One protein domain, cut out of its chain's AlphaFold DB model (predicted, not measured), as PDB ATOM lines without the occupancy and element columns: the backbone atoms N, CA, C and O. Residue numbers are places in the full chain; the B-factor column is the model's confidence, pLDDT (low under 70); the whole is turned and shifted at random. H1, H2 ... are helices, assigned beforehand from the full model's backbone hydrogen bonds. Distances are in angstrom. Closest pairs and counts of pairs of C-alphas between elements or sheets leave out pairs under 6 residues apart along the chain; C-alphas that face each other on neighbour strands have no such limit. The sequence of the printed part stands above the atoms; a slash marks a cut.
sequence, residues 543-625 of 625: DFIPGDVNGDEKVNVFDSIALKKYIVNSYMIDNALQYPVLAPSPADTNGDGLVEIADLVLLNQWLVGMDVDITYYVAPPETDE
ATOM      1  N   ASP A 543     181.522 191.277 184.653       74.44
ATOM      2  CA  ASP A 543     181.948 189.928 185.025       74.44
ATOM      3  C   ASP A 543     182.699 189.890 186.371       74.44
ATOM      4  O   ASP A 543     183.413 188.929 186.664       74.44
ATOM      5  N   PHE A 544     182.554 190.932 187.197       81.88
ATOM      6  CA  PHE A 544     183.268 191.104 188.461       81.88
ATOM      7  C   PHE A 544     182.367 191.664 189.569       81.88
ATOM      8  O   PHE A 544     181.352 192.304 189.310       81.88
ATOM      9  N   ILE A 545     182.776 191.475 190.826       85.50
ATOM     10  CA  ILE A 545     182.141 192.114 191.986       85.50
ATOM     11  C   ILE A 545     182.856 193.450 192.254       85.50
ATOM     12  O   ILE A 545     184.085 193.459 192.369       85.50
ATOM     13  N   PRO A 546     182.152 194.589 192.368       89.19
ATOM     14  CA  PRO A 546     182.772 195.859 192.742       89.19
ATOM     15  C   PRO A 546     183.571 195.738 194.048       89.19
ATOM     16  O   PRO A 546     183.085 195.217 195.050       89.19
ATOM     17  N   GLY A 547     184.831 196.180 194.036       89.50
ATOM     18  CA  GLY A 547     185.754 196.008 195.158       89.50
ATOM     19  C   GLY A 547     186.473 194.655 195.224       89.50
ATOM     20  O   GLY A 547     187.417 194.546 196.005       89.50
ATOM     21  N   ASP A 548     186.121 193.652 194.409       93.31
ATOM     22  CA  ASP A 548     186.895 192.408 194.241       93.31
ATOM     23  C   ASP A 548     188.057 192.639 193.267       93.31
ATOM     24  O   ASP A 548     188.085 192.208 192.114       93.31
ATOM     25  N   VAL A 549     189.035 193.412 193.732       92.06
ATOM     26  CA  VAL A 549     190.200 193.823 192.940       92.06
ATOM     27  C   VAL A 549     191.101 192.633 192.605       92.06
ATOM     28  O   VAL A 549     191.922 192.714 191.686       92.06
ATOM     29  N   ASN A 550     190.999 191.539 193.361       91.06
ATOM     30  CA  ASN A 550     191.829 190.358 193.170       91.06
ATOM     31  C   ASN A 550     191.163 189.254 192.315       91.06
ATOM     32  O   ASN A 550     191.888 188.401 191.792       91.06
ATOM     33  N   GLY A 551     189.847 189.335 192.101       88.88
ATOM     34  CA  GLY A 551     189.068 188.454 191.232       88.88
ATOM     35  C   GLY A 551     188.826 187.066 191.825       88.88
ATOM     36  O   GLY A 551     188.820 186.089 191.074       88.88
ATOM     37  N   ASP A 552     188.713 186.947 193.153       89.75
ATOM     38  CA  ASP A 552     188.424 185.676 193.842       89.75
ATOM     39  C   ASP A 552     186.954 185.512 194.258       89.75
ATOM     40  O   ASP A 552     186.629 184.621 195.056       89.75
ATOM     41  N   GLU A 553     186.082 186.345 193.687       86.94
ATOM     42  CA  GLU A 553     184.639 186.425 193.918       86.94
ATOM     43  C   GLU A 553     184.296 186.803 195.370       86.94
ATOM     44  O   GLU A 553     183.215 186.486 195.880       86.94
ATOM     45  N   LYS A 554     185.228 187.453 196.085       88.69
ATOM     46  CA  LYS A 554     185.073 187.804 197.502       88.69
ATOM     47  C   LYS A 554     185.729 189.129 197.851       88.69
ATOM     48  O   LYS A 554     186.923 189.180 198.106       88.69
ATOM     49  N   VAL A 555     184.917 190.146 198.119       90.75
ATOM     50  CA  VAL A 555     185.415 191.423 198.650       90.75
ATOM     51  C   VAL A 555     185.894 191.261 200.098       90.75
ATOM     52  O   VAL A 555     185.110 191.042 201.026       90.75
ATOM     53  N   ASN A 556     187.205 191.330 200.313       94.12
ATOM     54  CA  ASN A 556     187.839 191.149 201.611       94.12
ATOM     55  C   ASN A 556     189.153 191.957 201.753       94.12
ATOM     56  O   ASN A 556     189.517 192.801 200.939       94.12
ATOM     57  N   VAL A 557     189.894 191.743 202.848       93.94
ATOM     58  CA  VAL A 557     191.135 192.494 203.126       93.94
ATOM     59  C   VAL A 557     192.224 192.305 202.056       93.94
ATOM     60  O   VAL A 557     193.099 193.163 201.914       93.94
ATOM     61  N   PHE A 558     192.201 191.201 201.306       94.75
ATOM     62  CA  PHE A 558     193.140 190.956 200.215       94.75
ATOM     63  C   PHE A 558     192.910 191.902 199.032       94.75
ATOM     64  O   PHE A 558     193.897 192.316 198.419       94.75
ATOM     65  N   ASP A 559     191.682 192.369 198.806       96.50
ATOM     66  CA  ASP A 559     191.367 193.381 197.794       96.50
ATOM     67  C   ASP A 559     191.920 194.747 198.154       96.50
ATOM     68  O   ASP A 559     192.557 195.396 197.331       96.50
ATOM     69  N   SER A 560     191.804 195.150 199.420       95.38
ATOM     70  CA  SER A 560     192.432 196.383 199.917       95.38
ATOM     71  C   SER A 560     193.953 196.363 199.707       95.38
ATOM     72  O   SER A 560     194.568 197.362 199.318       95.38
ATOM     73  N   ILE A 561     194.589 195.200 199.892       94.31
ATOM     74  CA  ILE A 561     196.019 195.019 199.606       94.31
ATOM     75  C   ILE A 561     196.292 195.092 198.096       94.31
ATOM     76  O   ILE A 561     197.277 195.724 197.693       94.31
ATOM     77  N   ALA A 562     195.454 194.462 197.271       93.50
ATOM     78  CA  ALA A 562     195.573 194.468 195.816       93.50
ATOM     79  C   ALA A 562     195.410 195.884 195.240       93.50
ATOM     80  O   ALA A 562     196.291 196.342 194.511       93.50
ATOM     81  N   LEU A 563     194.382 196.618 195.664       93.56
ATOM     82  CA  LEU A 563     194.096 197.995 195.268       93.56
ATOM     83  C   LEU A 563     195.208 198.953 195.691       93.56
ATOM     84  O   LEU A 563     195.716 199.740 194.894       93.56
ATOM     85  N   LYS A 564     195.699 198.823 196.928       93.81
ATOM     86  CA  LYS A 564     196.857 199.598 197.384       93.81
ATOM     87  C   LYS A 564     198.091 199.337 196.524       93.81
ATOM     88  O   LYS A 564     198.836 200.266 196.213       93.81
ATOM     89  N   LYS A 565     198.342 198.077 196.163       90.56
ATOM     90  CA  LYS A 565     199.463 197.708 195.291       90.56
ATOM     91  C   LYS A 565     199.269 198.264 193.881       90.56
ATOM     92  O   LYS A 565     200.252 198.719 193.304       90.56
ATOM     93  N   TYR A 566     198.042 198.244 193.365       86.69
ATOM     94  CA  TYR A 566     197.672 198.842 192.087       86.69
ATOM     95  C   TYR A 566     198.022 200.335 192.076       86.69
ATOM     96  O   TYR A 566     198.917 200.732 191.337       86.69
ATOM     97  N   ILE A 567     197.469 201.127 193.001       88.06
ATOM     98  CA  ILE A 567     197.708 202.579 193.103       88.06
ATOM     99  C   ILE A 567     199.208 202.908 193.234       88.06
ATOM    100  O   ILE A 567     199.727 203.796 192.554       88.06
ATOM    101  N   VAL A 568     199.939 202.177 194.088       86.62
ATOM    102  CA  VAL A 568     201.381 202.405 194.300       86.62
ATOM    103  C   VAL A 568     202.204 202.045 193.067       86.62
ATOM    104  O   VAL A 568     203.115 202.791 192.709       86.62
ATOM    105  N   ASN A 569     201.929 200.906 192.430       83.06
ATOM    106  CA  ASN A 569     202.668 200.489 191.240       83.06
ATOM    107  C   ASN A 569     202.491 201.491 190.115       83.06
ATOM    108  O   ASN A 569     203.470 201.859 189.471       83.06
ATOM    109  N   SER A 570     201.267 201.955 189.917       75.69
ATOM    110  CA  SER A 570     200.983 202.907 188.869       75.69
ATOM    111  C   SER A 570     201.711 204.236 189.142       75.69
ATOM    112  O   SER A 570     202.416 204.733 188.263       75.69
ATOM    113  N   TYR A 571     201.719 204.748 190.387       78.00
ATOM    114  CA  TYR A 571     202.531 205.923 190.759       78.00
ATOM    115  C   TYR A 571     204.022 205.758 190.433       78.00
ATOM    116  O   TYR A 571     204.673 206.692 189.967       78.00
ATOM    117  N   MET A 572     204.576 204.564 190.644       77.50
ATOM    118  CA  MET A 572     205.985 204.285 190.356       77.50
ATOM    119  C   MET A 572     206.309 204.245 188.856       77.50
ATOM    120  O   MET A 572     207.472 204.433 188.494       77.50
ATOM    121  N   ILE A 573     205.321 203.974 188.001       75.56
ATOM    122  CA  ILE A 573     205.492 203.830 186.550       75.56
ATOM    123  C   ILE A 573     205.229 205.167 185.847       75.56
ATOM    124  O   ILE A 573     206.082 205.628 185.090       75.56
ATOM    125  N   ASP A 574     204.107 205.817 186.163       72.69
ATOM    126  CA  ASP A 574     203.601 206.974 185.413       72.69
ATOM    127  C   ASP A 574     203.646 208.292 186.203       72.69
ATOM    128  O   ASP A 574     203.295 209.350 185.682       72.69
ATOM    129  N   ASN A 575     204.112 208.262 187.460       78.19
ATOM    130  CA  ASN A 575     204.146 209.414 188.371       78.19
ATOM    131  C   ASN A 575     202.769 210.091 188.551       78.19
ATOM    132  O   ASN A 575     202.690 211.287 188.843       78.19
ATOM    133  N   ALA A 576     201.691 209.316 188.385       71.31
ATOM    134  CA  ALA A 576     200.305 209.729 188.574       71.31
ATOM    135  C   ALA A 576     199.695 209.030 189.803       71.31
ATOM    136  O   ALA A 576     200.020 207.884 190.112       71.31
ATOM    137  N   LEU A 577     198.833 209.733 190.538       71.25
ATOM    138  CA  LEU A 577     198.117 209.198 191.711       71.25
ATOM    139  C   LEU A 577     196.650 208.853 191.406       71.25
ATOM    140  O   LEU A 577     195.937 208.441 192.313       71.25
ATOM    141  N   GLN A 578     196.233 209.031 190.152       76.88
ATOM    142  CA  GLN A 578     194.870 208.863 189.655       76.88
ATOM    143  C   GLN A 578     194.937 208.199 188.282       76.88
ATOM    144  O   GLN A 578     195.769 208.601 187.459       76.88
ATOM    145  N   TYR A 579     194.085 207.201 188.046       80.75
ATOM    146  CA  TYR A 579     194.073 206.424 186.806       80.75
ATOM    147  C   TYR A 579     192.684 206.408 186.196       80.75
ATOM    148  O   TYR A 579     191.812 205.762 186.770       80.75
ATOM    149  N   PRO A 580     192.474 207.061 185.042       83.88
ATOM    150  CA  PRO A 580     191.184 207.017 184.387       83.88
ATOM    151  C   PRO A 580     190.871 205.599 183.918       83.88
ATOM    152  O   PRO A 580     191.700 204.965 183.255       83.88
ATOM    153  N   VAL A 581     189.676 205.121 184.242       79.94
ATOM    154  CA  VAL A 581     189.120 203.892 183.684       79.94
ATOM    155  C   VAL A 581     188.207 204.243 182.513       79.94
ATOM    156  O   VAL A 581     187.438 205.195 182.549       79.94
ATOM    157  N   LEU A 582     188.355 203.501 181.415       74.75
ATOM    158  CA  LEU A 582     187.568 203.696 180.188       74.75
ATOM    159  C   LEU A 582     186.380 202.726 180.101       74.75
ATOM    160  O   LEU A 582     185.629 202.761 179.133       74.75
ATOM    161  N   ALA A 583     186.258 201.839 181.086       77.69
ATOM    162  CA  ALA A 583     185.263 200.786 181.201       77.69
ATOM    163  C   ALA A 583     185.077 200.441 182.693       77.69
ATOM    164  O   ALA A 583     185.967 200.774 183.487       77.69
ATOM    165  N   PRO A 584     183.977 199.763 183.067       81.94
ATOM    166  CA  PRO A 584     183.773 199.247 184.417       81.94
ATOM    167  C   PRO A 584     185.000 198.526 184.987       81.94
ATOM    168  O   PRO A 584     185.648 197.738 184.294       81.94
ATOM    169  N   SER A 585     185.329 198.793 186.253       86.38
ATOM    170  CA  SER A 585     186.471 198.178 186.937       86.38
ATOM    171  C   SER A 585     186.156 197.880 188.405       86.38
ATOM    172  O   SER A 585     185.630 198.761 189.081       86.38
ATOM    173  N   PRO A 586     186.567 196.717 188.957       89.12
ATOM    174  CA  PRO A 586     186.403 196.423 190.384       89.12
ATOM    175  C   PRO A 586     187.267 197.321 191.283       89.12
ATOM    176  O   PRO A 586     187.072 197.347 192.494       89.12
ATOM    177  N   ALA A 587     188.253 198.020 190.708       91.81
ATOM    178  CA  ALA A 587     189.178 198.888 191.429       91.81
ATOM    179  C   ALA A 587     188.662 200.324 191.620       91.81
ATOM    180  O   ALA A 587     189.202 201.032 192.468       91.81
ATOM    181  N   ASP A 588     187.664 200.736 190.839       91.38
ATOM    182  CA  ASP A 588     187.018 202.048 190.925       91.38
ATOM    183  C   ASP A 588     185.788 201.928 191.823       91.38
ATOM    184  O   ASP A 588     184.660 201.806 191.367       91.38
ATOM    185  N   THR A 589     186.031 201.834 193.122       91.56
ATOM    186  CA  THR A 589     184.997 201.522 194.111       91.56
ATOM    187  C   THR A 589     184.007 202.659 194.343       91.56
ATOM    188  O   THR A 589     182.966 202.417 194.952       91.56
ATOM    189  N   ASN A 590     184.319 203.887 193.916       90.88
ATOM    190  CA  ASN A 590     183.421 205.038 194.033       90.88
ATOM    191  C   ASN A 590     182.697 205.385 192.712       90.88
ATOM    192  O   ASN A 590     181.765 206.189 192.736       90.88
ATOM    193  N   GLY A 591     183.093 204.762 191.597       86.44
ATOM    194  CA  GLY A 591     182.463 204.867 190.284       86.44
ATOM    195  C   GLY A 591     182.689 206.192 189.565       86.44
ATOM    196  O   GLY A 591     181.940 206.510 188.641       86.44
ATOM    197  N   ASP A 592     183.682 206.984 189.973       88.25
ATOM    198  CA  ASP A 592     183.922 208.319 189.410       88.25
ATOM    199  C   ASP A 592     184.750 208.309 188.112       88.25
ATOM    200  O   ASP A 592     184.968 209.356 187.488       88.25
ATOM    201  N   GLY A 593     185.172 207.123 187.671       87.75
ATOM    202  CA  GLY A 593     185.993 206.932 186.490       87.75
ATOM    203  C   GLY A 593     187.488 207.053 186.767       87.75
ATOM    204  O   GLY A 593     188.262 207.059 185.805       87.75
ATOM    205  N   LEU A 594     187.924 207.158 188.027       90.19
ATOM    206  CA  LEU A 594     189.320 207.268 188.442       90.19
ATOM    207  C   LEU A 594     189.646 206.264 189.555       90.19
ATOM    208  O   LEU A 594     189.113 206.333 190.647       90.19
ATOM    209  N   VAL A 595     190.664 205.425 189.350       90.94
ATOM    210  CA  VAL A 595     191.219 204.611 190.444       90.94
ATOM    211  C   VAL A 595     192.277 205.403 191.205       90.94
ATOM    212  O   VAL A 595     193.372 205.671 190.686       90.94
ATOM    213  N   GLU A 596     191.980 205.749 192.455       91.88
ATOM    214  CA  GLU A 596     192.834 206.540 193.333       91.88
ATOM    215  C   GLU A 596     192.735 206.174 194.830       91.88
ATOM    216  O   GLU A 596     192.242 205.128 195.245       91.88
ATOM    217  N   ILE A 597     193.309 207.018 195.698       92.38
ATOM    218  CA  ILE A 597     193.301 206.782 197.152       92.38
ATOM    219  C   ILE A 597     191.875 206.814 197.719       92.38
ATOM    220  O   ILE A 597     191.628 206.142 198.722       92.38
ATOM    221  N   ALA A 598     190.963 207.578 197.109       92.94
ATOM    222  CA  ALA A 598     189.557 207.629 197.504       92.94
ATOM    223  C   ALA A 598     188.918 206.234 197.466       92.94
ATOM    224  O   ALA A 598     188.291 205.843 198.450       92.94
ATOM    225  N   ASP A 599     189.208 205.442 196.432       95.19
ATOM    226  CA  ASP A 599     188.722 204.066 196.315       95.19
ATOM    227  C   ASP A 599     189.225 203.167 197.430       95.19
ATOM    228  O   ASP A 599     188.482 202.457 198.105       95.19
ATOM    229  N   LEU A 600     190.527 203.252 197.698       95.19
ATOM    230  CA  LEU A 600     191.123 202.491 198.782       95.19
ATOM    231  C   LEU A 600     190.514 202.876 200.136       95.19
ATOM    232  O   LEU A 600     190.408 202.027 201.024       95.19
ATOM    233  N   VAL A 601     190.149 204.143 200.335       95.25
ATOM    234  CA  VAL A 601     189.472 204.584 201.559       95.25
ATOM    235  C   VAL A 601     188.070 203.990 201.631       95.25
ATOM    236  O   VAL A 601     187.753 203.397 202.661       95.25
ATOM    237  N   LEU A 602     187.282 204.094 200.560       95.44
ATOM    238  CA  LEU A 602     185.908 203.600 200.500       95.44
ATOM    239  C   LEU A 602     185.843 202.079 200.707       95.44
ATOM    240  O   LEU A 602     185.136 201.610 201.598       95.44
ATOM    241  N   LEU A 603     186.698 201.316 200.016       95.50
ATOM    242  CA  LEU A 603     186.837 199.871 200.213       95.50
ATOM    243  C   LEU A 603     187.176 199.523 201.668       95.50
ATOM    244  O   LEU A 603     186.608 198.604 202.250       95.50
ATOM    245  N   ASN A 604     188.091 200.263 202.301       96.00
ATOM    246  CA  ASN A 604     188.429 200.017 203.703       96.00
ATOM    247  C   ASN A 604     187.293 200.380 204.666       96.00
ATOM    248  O   ASN A 604     187.171 199.717 205.692       96.00
ATOM    249  N   GLN A 605     186.493 201.409 204.371       93.06
ATOM    250  CA  GLN A 605     185.305 201.768 205.155       93.06
ATOM    251  C   GLN A 605     184.255 200.653 205.081       93.06
ATOM    252  O   GLN A 605     183.783 200.190 206.122       93.06
ATOM    253  N   TRP A 606     183.984 200.154 203.877       93.94
ATOM    254  CA  TRP A 606     183.091 199.021 203.652       93.94
ATOM    255  C   TRP A 606     183.570 197.762 204.390       93.94
ATOM    256  O   TRP A 606     182.826 197.157 205.160       93.94
ATOM    257  N   LEU A 607     184.863 197.423 204.281       91.62
ATOM    258  CA  LEU A 607     185.461 196.251 204.942       91.62
ATOM    259  C   LEU A 607     185.393 196.289 206.477       91.62
ATOM    260  O   LEU A 607     185.489 195.241 207.119       91.62
ATOM    261  N   VAL A 608     185.258 197.474 207.086       91.69
ATOM    262  CA  VAL A 608     185.080 197.619 208.542       91.69
ATOM    263  C   VAL A 608     183.613 197.781 208.957       91.69
ATOM    264  O   VAL A 608     183.348 198.051 210.129       91.69
ATOM    265  N   GLY A 609     182.671 197.579 208.028       84.88
ATOM    266  CA  GLY A 609     181.230 197.608 208.272       84.88
ATOM    267  C   GLY A 609     180.658 199.015 208.439       84.88
ATOM    268  O   GLY A 609     179.693 199.190 209.182       84.88
ATOM    269  N   MET A 610     181.284 200.027 207.829       87.12
ATOM    270  CA  MET A 610     180.660 201.345 207.708       87.12
ATOM    271  C   MET A 610     179.575 201.314 206.635       87.12
ATOM    272  O   MET A 610     179.687 200.578 205.661       87.12
ATOM    273  N   ASP A 611     178.558 202.144 206.833       86.75
ATOM    274  CA  ASP A 611     177.437 202.336 205.916       86.75
ATOM    275  C   ASP A 611     177.885 203.188 204.717       86.75
ATOM    276  O   ASP A 611     177.820 204.419 204.743       86.75
ATOM    277  N   VAL A 612     178.506 202.524 203.744       84.69
ATOM    278  CA  VAL A 612     178.994 203.086 202.481       84.69
ATOM    279  C   VAL A 612     178.768 202.058 201.377       84.69
ATOM    280  O   VAL A 612     178.953 200.867 201.618       84.69
ATOM    281  N   ASP A 613     178.443 202.509 200.170       83.88
ATOM    282  CA  ASP A 613     178.264 201.628 199.016       83.88
ATOM    283  C   ASP A 613     179.536 201.567 198.171       83.88
ATOM    284  O   ASP A 613     180.198 202.583 197.949       83.88
ATOM    285  N   ILE A 614     179.879 200.366 197.700       89.12
ATOM    286  CA  ILE A 614     180.910 200.167 196.678       89.12
ATOM    287  C   ILE A 614     180.204 200.050 195.329       89.12
ATOM    288  O   ILE A 614     179.282 199.253 195.177       89.12
ATOM    289  N   THR A 615     180.669 200.814 194.349       86.12
ATOM    290  CA  THR A 615     180.164 200.817 192.974       86.12
ATOM    291  C   THR A 615     181.324 200.684 191.978       86.12
ATOM    292  O   THR A 615     182.414 200.258 192.356       86.12
ATOM    293  N   TYR A 616     181.073 200.967 190.704       86.12
ATOM    294  CA  TYR A 616     182.020 200.915 189.598       86.12
ATOM    295  C   TYR A 616     181.672 201.973 188.550       86.12
ATOM    296  O   TYR A 616     180.532 202.428 188.454       86.12
ATOM    297  N   TYR A 617     182.656 202.370 187.744       82.75
ATOM    298  CA  TYR A 617     182.419 203.337 186.676       82.75
ATOM    299  C   TYR A 617     181.499 202.775 185.592       82.75
ATOM    300  O   TYR A 617     181.810 201.762 184.963       82.75
ATOM    301  N   VAL A 618     180.408 203.486 185.321       71.88
ATOM    302  CA  VAL A 618     179.528 203.251 184.175       71.88
ATOM    303  C   VAL A 618     179.807 204.340 183.148       71.88
ATOM    304  O   VAL A 618     179.623 205.527 183.422       71.88
ATOM    305  N   ALA A 619     180.280 203.951 181.963       65.81
ATOM    306  CA  ALA A 619     180.481 204.913 180.889       65.81
ATOM    307  C   ALA A 619     179.127 205.536 180.499       65.81
ATOM    308  O   ALA A 619     178.147 204.798 180.370       65.81
ATOM    309  N   PRO A 620     179.050 206.864 180.291       59.31
ATOM    310  CA  PRO A 620     177.819 207.482 179.825       59.31
ATOM    311  C   PRO A 620     177.402 206.856 178.483       59.31
ATOM    312  O   PRO A 620     178.281 206.550 177.667       59.31
ATOM    313  N   PRO A 621     176.093 206.653 178.243       51.56
ATOM    314  CA  PRO A 621     175.614 206.076 176.993       51.56
ATOM    315  C   PRO A 621     176.137 206.895 175.808       51.56
ATOM    316  O   PRO A 621     176.131 208.127 175.859       51.56
ATOM    317  N   GLU A 622     176.606 206.217 174.753       48.59
ATOM    318  CA  GLU A 622     177.014 206.883 173.514       48.59
ATOM    319  C   GLU A 622     175.837 207.727 173.009       48.59
ATOM    320  O   GLU A 622     174.799 207.207 172.594       48.59
ATOM    321  N   THR A 623     175.968 209.049 173.098       36.53
ATOM    322  CA  THR A 623     175.021 209.969 172.482       36.53
ATOM    323  C   THR A 623     175.339 210.007 170.993       36.53
ATOM    324  O   THR A 623     176.389 210.525 170.609       36.53
ATOM    325  N   ASP A 624     174.451 209.459 170.165       36.88
ATOM    326  CA  ASP A 624     174.460 209.706 168.723       36.88
ATOM    327  C   ASP A 624     174.182 211.208 168.490       36.88
ATOM    328  O   ASP A 624     173.027 211.637 168.478       36.88
ATOM    329  N   GLU A 625     175.242 212.020 168.376       34.47
ATOM    330  CA  GLU A 625     175.184 213.386 167.817       34.47
ATOM    331  C   GLU A 625     174.967 213.383 166.296       34.47
ATOM    332  O   GLU A 625     175.651 212.609 165.581       34.47
TER     333      GLU A 625
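AT A GLANCE: This is residues 543 to 625 of the 625 residues of the protein "Mannan endo-1,4-beta-mannosidase" of uncultured Ruminococcus sp (UniProt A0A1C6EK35). With little regular structure, the domain is a hairpin of two helices side by side, long H1 and shorter H2, with loops folded beside them and a tail, residues 620 to 625, sticking out. The printed part has 83 residues with two named helices, H1 then H2, and no named strand; the class is all helix, with under half of the residues in named elements. It is compact, with a radius of gyration of the C-alphas of 13.0 A and spans of 44 by 30 by 22 A.

IN THESE COORDINATES: H1, residues 557 to 574, measures 26.1 A and begins at C-alpha 557 (191.135, 192.494, 203.126). H2, residues 597 to 607, measures 15.3 A and ends at C-alpha 607 (185.461, 196.251, 204.942).

HOW THE PARTS SIT: H1 and H2, a helical hairpin, touch; their closest C-alphas, of Ser 560 and Leu 600, are 6.3 A apart. They run opposite ways at a shallow tilt of 5 degrees. In both, every O i to N i+4 pair is within hydrogen-bond range. Residues 579 to 580 pair antiparallel with 594 to 595.

THE WHOLE: The farthest C-alphas, of Val 608 and Glu 625, are 44.8 A apart. The printed part has no cut. The link from H1 to H2, 22 residues, is long. Residues 619 to 625 have pLDDT under 70.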